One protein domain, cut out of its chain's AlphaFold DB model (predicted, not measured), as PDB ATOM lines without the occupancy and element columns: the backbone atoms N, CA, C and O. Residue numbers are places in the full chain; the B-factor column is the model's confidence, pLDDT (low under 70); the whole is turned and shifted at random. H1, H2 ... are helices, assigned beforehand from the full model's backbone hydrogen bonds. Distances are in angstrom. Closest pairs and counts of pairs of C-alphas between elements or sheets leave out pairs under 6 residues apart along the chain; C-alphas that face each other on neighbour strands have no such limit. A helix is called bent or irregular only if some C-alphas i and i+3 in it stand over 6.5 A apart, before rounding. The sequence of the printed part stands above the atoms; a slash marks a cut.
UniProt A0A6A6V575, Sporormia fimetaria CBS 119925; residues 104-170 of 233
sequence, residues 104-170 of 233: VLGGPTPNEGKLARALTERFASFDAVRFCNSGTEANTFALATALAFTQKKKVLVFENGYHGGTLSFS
ATOM      1  N   VAL A 104      -5.088   4.751  69.598       90.62
ATOM      2  CA  VAL A 104      -4.024   5.776  69.714       90.62
ATOM      3  C   VAL A 104      -2.964   5.374  70.758       90.62
ATOM      4  O   VAL A 104      -2.604   6.119  71.659       90.62
ATOM      5  N   LEU A 105      -2.430   4.156  70.613       93.38
ATOM      6  CA  LEU A 105      -1.486   3.549  71.565       93.38
ATOM      7  C   LEU A 105      -0.066   4.154  71.542       93.38
ATOM      8  O   LEU A 105       0.780   3.754  72.334       93.38
ATOM      9  N   GLY A 106       0.231   5.075  70.619       92.88
ATOM     10  CA  GLY A 106       1.544   5.728  70.515       92.88
ATOM     11  C   GLY A 106       2.700   4.822  70.064       92.88
ATOM     12  O   GLY A 106       3.850   5.251  70.093       92.88
ATOM     13  N   GLY A 107       2.417   3.589  69.631       93.12
ATOM     14  CA  GLY A 107       3.421   2.609  69.217       93.12
ATOM     15  C   GLY A 107       2.900   1.609  68.179       93.12
ATOM     16  O   GLY A 107       1.704   1.613  67.865       93.12
ATOM     17  N   PRO A 108       3.795   0.766  67.632       93.38
ATOM     18  CA  PRO A 108       3.447  -0.210  66.609       93.38
ATOM     19  C   PRO A 108       2.485  -1.273  67.146       93.38
ATOM     20  O   PRO A 108       2.551  -1.665  68.315       93.38
ATOM     21  N   THR A 109       1.617  -1.784  66.274       92.69
ATOM     22  CA  THR A 109       0.676  -2.862  66.623       92.69
ATOM     23  C   THR A 109       0.959  -4.132  65.821       92.69
ATOM     24  O   THR A 109       1.426  -4.055  64.683       92.69
ATOM     25  N   PRO A 110       0.588  -5.330  66.314       91.50
ATOM     26  CA  PRO A 110       0.729  -6.566  65.537       91.50
ATOM     27  C   PRO A 110      -0.040  -6.576  64.202       91.50
ATOM     28  O   PRO A 110       0.182  -7.457  63.369       91.50
ATOM     29  N   ASN A 111      -0.974  -5.640  64.000       93.69
ATOM     30  CA  ASN A 111      -1.850  -5.596  62.832       93.69
ATOM     31  C   ASN A 111      -1.246  -4.828  61.650       93.69
ATOM     32  O   ASN A 111      -1.534  -5.182  60.507       93.69
ATOM     33  N   GLU A 112      -0.370  -3.848  61.886       95.25
ATOM     34  CA  GLU A 112       0.213  -3.045  60.799       95.25
ATOM     35  C   GLU A 112       1.057  -3.907  59.846       95.25
ATOM     36  O   GLU A 112       0.900  -3.828  58.628       95.25
ATOM     37  N   GLY A 113       1.861  -4.830  60.387       96.94
ATOM     38  CA  GLY A 113       2.664  -5.756  59.589       96.94
ATOM     39  C   GLY A 113       1.822  -6.789  58.832       96.94
ATOM     40  O   GLY A 113       2.206  -7.216  57.745       96.94
ATOM     41  N   LYS A 114       0.660  -7.181  59.375       97.69
ATOM     42  CA  LYS A 114      -0.282  -8.082  58.687       97.69
ATOM     43  C   LYS A 114      -0.914  -7.388  57.482       97.69
ATOM     44  O   LYS A 114      -0.949  -7.972  56.403       97.69
ATOM     45  N   LEU A 115      -1.360  -6.142  57.656       97.50
ATOM     46  CA  LEU A 115      -1.911  -5.346  56.560       97.50
ATOM     47  C   LEU A 115      -0.848  -5.057  55.494       97.50
ATOM     48  O   LEU A 115      -1.135  -5.175  54.305       97.50
ATOM     49  N   ALA A 116       0.383  -4.734  55.906       98.12
ATOM     50  CA  ALA A 116       1.478  -4.468  54.979       98.12
ATOM     51  C   ALA A 116       1.769  -5.683  54.087       98.12
ATOM     52  O   ALA A 116       1.792  -5.538  52.866       98.12
ATOM     53  N   ARG A 117       1.885  -6.882  54.680       98.12
ATOM     54  CA  ARG A 117       2.070  -8.134  53.927       98.12
ATOM     55  C   ARG A 117       0.930  -8.407  52.954       98.12
ATOM     56  O   ARG A 117       1.185  -8.671  51.785       98.12
ATOM     57  N   ALA A 118      -0.318  -8.264  53.403       98.31
ATOM     58  CA  ALA A 118      -1.480  -8.479  52.541       98.31
ATOM     59  C   ALA A 118      -1.482  -7.554  51.308       98.31
ATOM     60  O   ALA A 118      -1.939  -7.951  50.237       98.31
ATOM     61  N   LEU A 119      -0.968  -6.324  51.436       98.12
ATOM     62  CA  LEU A 119      -0.846  -5.392  50.314       98.12
ATOM     63  C   LEU A 119       0.305  -5.752  49.372       98.12
ATOM     64  O   LEU A 119       0.093  -5.752  48.161       98.12
ATOM     65  N   THR A 120       1.490  -6.073  49.897       98.19
ATOM     66  CA  THR A 120       2.651  -6.452  49.070       98.19
ATOM     67  C   THR A 120       2.433  -7.781  48.342       98.19
ATOM     68  O   THR A 120       2.888  -7.951  47.217       98.19
ATOM     69  N   GLU A 121       1.682  -8.712  48.937       98.25
ATOM     70  CA  GLU A 121       1.288  -9.969  48.284       98.25
ATOM     71  C   GLU A 121       0.215  -9.750  47.206       98.25
ATOM     72  O   GLU A 121       0.221 -10.419  46.174       98.25
ATOM     73  N   ARG A 122      -0.707  -8.800  47.420       98.38
ATOM     74  CA  ARG A 122      -1.782  -8.487  46.465       98.38
ATOM     75  C   ARG A 122      -1.289  -7.693  45.254       98.38
ATOM     76  O   ARG A 122      -1.802  -7.893  44.155       98.38
ATOM     77  N   PHE A 123      -0.349  -6.770  45.447       98.00
ATOM     78  CA  PHE A 123       0.121  -5.860  44.405       98.00
ATOM     79  C   PHE A 123       1.601  -6.096  44.106       98.00
ATOM     80  O   PHE A 123       2.470  -5.595  44.811       98.00
ATOM     81  N   ALA A 124       1.890  -6.776  42.994       96.81
ATOM     82  CA  ALA A 124       3.255  -7.146  42.594       96.81
ATOM     83  C   ALA A 124       4.222  -5.959  42.396       96.81
ATOM     84  O   ALA A 124       5.431  -6.151  42.347       96.81
ATOM     85  N   SER A 125       3.712  -4.733  42.254       97.56
ATOM     86  CA  SER A 125       4.525  -3.517  42.161       97.56
ATOM     87  C   SER A 125       4.996  -2.972  43.514       97.56
ATOM     88  O   SER A 125       5.721  -1.978  43.534       97.56
ATOM     89  N   PHE A 126       4.534  -3.532  44.634       97.00
ATOM     90  CA  PHE A 126       4.848  -3.046  45.977       97.00
ATOM     91  C   PHE A 126       5.853  -3.973  46.663       97.00
ATOM     92  O   PHE A 126       5.478  -5.013  47.196       97.00
ATOM     93  N   ASP A 127       7.117  -3.549  46.722       97.38
ATOM     94  CA  ASP A 127       8.136  -4.221  47.542       97.38
ATOM     95  C   ASP A 127       7.975  -3.891  49.040       97.38
ATOM     96  O   ASP A 127       8.286  -4.698  49.912       97.38
ATOM     97  N   ALA A 128       7.489  -2.683  49.348       97.19
ATOM     98  CA  ALA A 128       7.242  -2.192  50.701       97.19
ATOM     99  C   ALA A 128       6.139  -1.122  50.692       97.19
ATOM    100  O   ALA A 128       5.889  -0.478  49.672       97.19
ATOM    101  N   VAL A 129       5.495  -0.909  51.843       97.88
ATOM    102  CA  VAL A 129       4.424   0.086  52.007       97.88
ATOM    103  C   VAL A 129       4.590   0.884  53.297       97.88
ATOM    104  O   VAL A 129       5.146   0.399  54.281       97.88
ATOM    105  N   ARG A 130       4.058   2.110  53.302       97.44
ATOM    106  CA  ARG A 130       3.908   2.949  54.495       97.44
ATOM    107  C   ARG A 130       2.491   3.516  54.523       97.44
ATOM    108  O   ARG A 130       2.014   4.015  53.506       97.44
ATOM    109  N   PHE A 131       1.815   3.424  55.665       97.44
ATOM    110  CA  PHE A 131       0.433   3.886  55.794       97.44
ATOM    111  C   PHE A 131       0.355   5.401  55.983       97.44
ATOM    112  O   PHE A 131       1.220   6.006  56.616       97.44
ATOM    113  N   CYS A 132      -0.693   5.988  55.414       97.75
ATOM    114  CA  CYS A 132      -1.048   7.400  55.516       97.75
ATOM    115  C   CYS A 132      -2.521   7.500  55.924       97.75
ATOM    116  O   CYS A 132      -3.280   6.542  55.763       97.75
ATOM    117  N   ASN A 133      -2.941   8.669  56.391       96.88
ATOM    118  CA  ASN A 133      -4.312   8.915  56.839       96.88
ATOM    119  C   ASN A 133      -5.237   9.343  55.689       96.88
ATOM    120  O   ASN A 133      -6.451   9.400  55.853       96.88
ATOM    121  N   SER A 134      -4.680   9.671  54.518       97.81
ATOM    122  CA  SER A 134      -5.455  10.042  53.332       97.81
ATOM    123  C   SER A 134      -4.702   9.768  52.029       97.81
ATOM    124  O   SER A 134      -3.472   9.685  52.005       97.81
ATOM    125  N   GLY A 135      -5.439   9.714  50.914       97.00
ATOM    126  CA  GLY A 135      -4.845   9.679  49.573       97.00
ATOM    127  C   GLY A 135      -4.037  10.942  49.236       97.00
ATOM    128  O   GLY A 135      -3.020  10.853  48.553       97.00
ATOM    129  N   THR A 136      -4.434  12.106  49.766       97.31
ATOM    130  CA  THR A 136      -3.673  13.363  49.633       97.31
ATOM    131  C   THR A 136      -2.286  13.235  50.260       97.31
ATOM    132  O   THR A 136      -1.284  13.591  49.640       97.31
ATOM    133  N   GLU A 137      -2.216  12.700  51.481       98.12
ATOM    134  CA  GLU A 137      -0.957  12.470  52.195       98.12
ATOM    135  C   GLU A 137      -0.100  11.423  51.470       98.12
ATOM    136  O   GLU A 137       1.088  11.654  51.245       98.12
ATOM    137  N   ALA A 138      -0.716  10.332  51.000       98.38
ATOM    138  CA  ALA A 138      -0.027   9.302  50.227       98.38
ATOM    139  C   ALA A 138       0.628   9.868  48.952       98.38
ATOM    140  O   ALA A 138       1.815   9.639  48.718       98.38
ATOM    141  N   ASN A 139      -0.100  10.664  48.157       98.19
ATOM    142  CA  ASN A 139       0.453  11.293  46.953       98.19
ATOM    143  C   ASN A 139       1.511  12.354  47.283       98.19
ATOM    144  O   ASN A 139       2.511  12.465  46.574       98.19
ATOM    145  N   THR A 140       1.332  13.101  48.375       97.56
ATOM    146  CA  THR A 140       2.321  14.086  48.836       97.56
ATOM    147  C   THR A 140       3.642  13.404  49.196       97.56
ATOM    148  O   THR A 140       4.700  13.834  48.731       97.56
ATOM    149  N   PHE A 141       3.599  12.301  49.952       98.00
ATOM    150  CA  PHE A 141       4.802  11.533  50.267       98.00
ATOM    151  C   PHE A 141       5.400  10.851  49.040       98.00
ATOM    152  O   PHE A 141       6.616  10.894  48.881       98.00
ATOM    153  N   ALA A 142       4.588  10.300  48.134       97.75
ATOM    154  CA  ALA A 142       5.093   9.706  46.897       97.75
ATOM    155  C   ALA A 142       5.885  10.724  46.054       97.75
ATOM    156  O   ALA A 142       6.984  10.419  45.580       97.75
ATOM    157  N   LEU A 143       5.371  11.952  45.921       97.12
ATOM    158  CA  LEU A 143       6.079  13.045  45.251       97.12
ATOM    159  C   LEU A 143       7.359  13.433  45.997       97.12
ATOM    160  O   LEU A 143       8.413  13.533  45.369       97.12
ATOM    161  N   ALA A 144       7.295  13.608  47.320       97.19
ATOM    162  CA  ALA A 144       8.465  13.942  48.130       97.19
ATOM    163  C   ALA A 144       9.572  12.883  47.995       97.19
ATOM    164  O   ALA A 144      10.728  13.229  47.744       97.19
ATOM    165  N   THR A 145       9.220  11.597  48.067       97.81
ATOM    166  CA  THR A 145      10.145  10.476  47.866       97.81
ATOM    167  C   THR A 145      10.735  10.483  46.459       97.81
ATOM    168  O   THR A 145      11.950  10.356  46.314       97.81
ATOM    169  N   ALA A 146       9.922  10.677  45.415       97.81
ATOM    170  CA  ALA A 146      10.410  10.697  44.036       97.81
ATOM    171  C   ALA A 146      11.379  11.862  43.775       97.81
ATOM    172  O   ALA A 146      12.414  11.677  43.127       97.81
ATOM    173  N   LEU A 147      11.077  13.057  44.289       97.25
ATOM    174  CA  LEU A 147      11.938  14.233  44.148       97.25
ATOM    175  C   LEU A 147      13.240  14.065  44.944       97.25
ATOM    176  O   LEU A 147      14.314  14.320  44.399       97.25
ATOM    177  N   ALA A 148      13.165  13.559  46.178       98.00
ATOM    178  CA  ALA A 148      14.339  13.280  47.005       98.00
ATOM    179  C   ALA A 148      15.225  12.172  46.412       98.00
ATOM    180  O   ALA A 148      16.448  12.268  46.450       98.00
ATOM    181  N   PHE A 149      14.637  11.135  45.818       98.25
ATOM    182  CA  PHE A 149      15.404  10.051  45.207       98.25
ATOM    183  C   PHE A 149      16.041  10.473  43.877       98.25
ATOM    184  O   PHE A 149      17.214  10.211  43.626       98.25
ATOM    185  N   THR A 150      15.277  11.141  43.007       98.12
ATOM    186  CA  THR A 150      15.745  11.479  41.652       98.12
ATOM    187  C   THR A 150      16.526  12.787  41.572       98.12
ATOM    188  O   THR A 150      17.141  13.045  40.538       98.12
ATOM    189  N   GLN A 151      16.464  13.631  42.609       97.12
ATOM    190  CA  GLN A 151      17.016  14.995  42.637       97.12
ATOM    191  C   GLN A 151      16.473  15.905  41.516       97.12
ATOM    192  O   GLN A 151      17.037  16.955  41.196       97.12
ATOM    193  N   LYS A 152      15.353  15.518  40.893       96.50
ATOM    194  CA  LYS A 152      14.666  16.318  39.875       96.50
ATOM    195  C   LYS A 152      13.745  17.329  40.546       96.50
ATOM    196  O   LYS A 152      13.288  17.129  41.660       96.50
ATOM    197  N   LYS A 153      13.447  18.416  39.829       93.50
ATOM    198  CA  LYS A 153      12.577  19.507  40.312       93.50
ATOM    199  C   LYS A 153      11.219  19.586  39.616       93.50
ATOM    200  O   LYS A 153      10.361  20.345  40.041       93.50
ATOM    201  N   LYS A 154      11.039  18.865  38.506       94.62
ATOM    202  CA  LYS A 154       9.830  18.937  37.679       94.62
ATOM    203  C   LYS A 154       8.993  17.680  37.869       94.62
ATOM    204  O   LYS A 154       9.529  16.576  37.794       94.62
ATOM    205  N   VAL A 155       7.691  17.875  38.038       94.94
ATOM    206  CA  VAL A 155       6.674  16.823  38.076       94.94
ATOM    207  C   VAL A 155       5.753  17.042  36.884       94.94
ATOM    208  O   VAL A 155       5.282  18.157  36.665       94.94
ATOM    209  N   LEU A 156       5.535  15.995  36.089       95.00
ATOM    210  CA  LEU A 156       4.544  16.022  35.018       95.00
ATOM    211  C   LEU A 156       3.182  15.655  35.606       95.00
ATOM    212  O   LEU A 156       3.064  14.650  36.303       95.00
ATOM    213  N   VAL A 157       2.172  16.466  35.302       94.12
ATOM    214  CA  VAL A 157       0.777  16.261  35.710       94.12
ATOM    215  C   VAL A 157      -0.132  16.411  34.496       94.12
ATOM    216  O   VAL A 157       0.250  17.041  33.508       94.12
ATOM    217  N   PHE A 158      -1.328  15.832  34.567       91.81
ATOM    218  CA  PHE A 158      -2.332  15.931  33.512       91.81
ATOM    219  C   PHE A 158      -3.438  16.904  33.905       91.81
ATOM    220  O   PHE A 158      -3.808  17.019  35.075       91.81
ATOM    221  N   GLU A 159      -3.964  17.605  32.906       91.56
ATOM    222  CA  GLU A 159      -5.080  18.521  33.091       91.56
ATOM    223  C   GLU A 159      -6.297  17.787  33.675       91.56
ATOM    224  O   GLU A 159      -6.638  16.692  33.230       91.56
ATOM    225  N   ASN A 160      -6.947  18.401  34.667       90.19
ATOM    226  CA  ASN A 160      -8.075  17.849  35.426       90.19
ATOM    227  C   ASN A 160      -7.742  16.588  36.247       90.19
ATOM    228  O   ASN A 160      -8.648  15.939  36.768       90.19
ATOM    229  N   GLY A 161      -6.455  16.269  36.430       93.00
ATOM    230  CA  GLY A 161      -6.017  15.241  37.370       93.00
ATOM    231  C   GLY A 161      -6.357  15.609  38.820       93.00
ATOM    232  O   GLY A 161      -6.153  16.750  39.249       93.00
ATOM    233  N   TYR A 162      -6.854  14.633  39.582       93.62
ATOM    234  CA  TYR A 162      -7.146  14.767  41.010       93.62
ATOM    235  C   TYR A 162      -6.310  13.771  41.814       93.62
ATOM    236  O   TYR A 162      -6.488  12.560  41.704       93.62
ATOM    237  N   HIS A 163      -5.410  14.295  42.643       95.94
ATOM    238  CA  HIS A 163      -4.507  13.512  43.490       95.94
ATOM    239  C   HIS A 163      -4.646  13.888  44.975       95.94
ATOM    240  O   HIS A 163      -3.750  13.623  45.778       95.94
ATOM    241  N   GLY A 164      -5.779  14.486  45.349       94.00
ATOM    242  CA  GLY A 164      -6.076  14.933  46.707       94.00
ATOM    243  C   GLY A 164      -6.319  16.437  46.802       94.00
ATOM    244  O   GLY A 164      -6.207  17.172  45.822       94.00
ATOM    245  N   GLY A 165      -6.663  16.899  48.006       91.00
ATOM    246  CA  GLY A 165      -7.079  18.286  48.251       91.00
ATOM    247  C   GLY A 165      -6.012  19.328  47.897       91.00
ATOM    248  O   GLY A 165      -6.342  20.386  47.372       91.00
ATOM    249  N   THR A 166      -4.737  19.003  48.119       90.12
ATOM    250  CA  THR A 166      -3.586  19.874  47.818       90.12
ATOM    251  C   THR A 166      -2.951  19.602  46.450       90.12
ATOM    252  O   THR A 166      -1.984  20.256  46.075       90.12
ATOM    253  N   LEU A 167      -3.467  18.627  45.693       93.12
ATOM    254  CA  LEU A 167      -2.901  18.161  44.423       93.12
ATOM    255  C   LEU A 167      -4.020  17.989  43.380       93.12
ATOM    256  O   LEU A 167      -4.254  16.900  42.854       93.12
ATOM    257  N   SER A 168      -4.746  19.076  43.114       89.56
ATOM    258  CA  SER A 168      -5.834  19.141  42.130       89.56
ATOM    259  C   SER A 168      -5.471  20.082  40.981       89.56
ATOM    260  O   SER A 168      -5.091  21.230  41.214       89.56
ATOM    261  N   PHE A 169      -5.609  19.605  39.739       89.06
ATOM    262  CA  PHE A 169      -5.082  20.262  38.535       89.06
ATOM    263  C   PHE A 169      -6.179  20.694  37.548       89.06
ATOM    264  O   PHE A 169      -6.046  20.528  36.335       89.06
ATOM    265  N   SER A 170      -7.284  21.249  38.052       79.75
ATOM    266  CA  SER A 170      -8.310  21.872  37.200       79.75
ATOM    267  C   SER A 170      -7.841  23.230  36.667       79.75
ATOM    268  O   SER A 170      -7.229  24.000  37.409       79.75
TER     269      SER A 170
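AT A GLANCE: This is residues 104 to 170 of the 233 residues of a protein of Sporormia fimetaria CBS 119925 (UniProt A0A6A6V575). Two helices, H2 and H1, are set well apart in a loose, elongated model; the long link of residues 123 to 134 runs between them, and after H2 an unnamed tail folds back so that residues 163 to 167 come beside the beginning of H2. Residues 104 to 111 stick out at the H1 end, and residues 148 to 154 stand free at the end of H2 and beyond. The printed part has 67 residues with two named helices, H1 then H2, and no named strand; the class is all helix, though under half of the residues, 29 of 67, are in named elements. The whole is loose, with a radius of gyration of the C-alphas of 14.8 A and spans of 40 by 25 by 23 A.

HOW THE PARTS SIT: Start with H2, residues 135 to 150, the longest helix by residues, and then look for H1, residues 110 to 122. They are apart: no C-alpha of the one is within 8 A of the other. In the backbone of H2 every O i to N i+4 pair is within hydrogen-bond range; in H1, 8 of 9 are.

IN THESE COORDINATES: Find C-alpha 135 at (-4.845, 9.679, 49.573); from there H2 runs 22.1 A to C-alpha 150 at (15.745, 11.479, 41.652). H1 begins at C-alpha 110, (0.729, -6.566, 65.537), and runs 19.3 A to C-alpha 122. It is neither bent nor irregular, but only just: C-alphas 110 and 113 are 6.3 A apart.

THE WHOLE: The two C-alphas farthest apart are those of Leu 105 and Glu 159, at 41.4 A. Look next at the long stretches with no named element: the 12 residues of the long link from H1 to H2, and residues 151 to 170. The printed part has no cut. Its mean pLDDT is 95.5, and no printed residue is under 70.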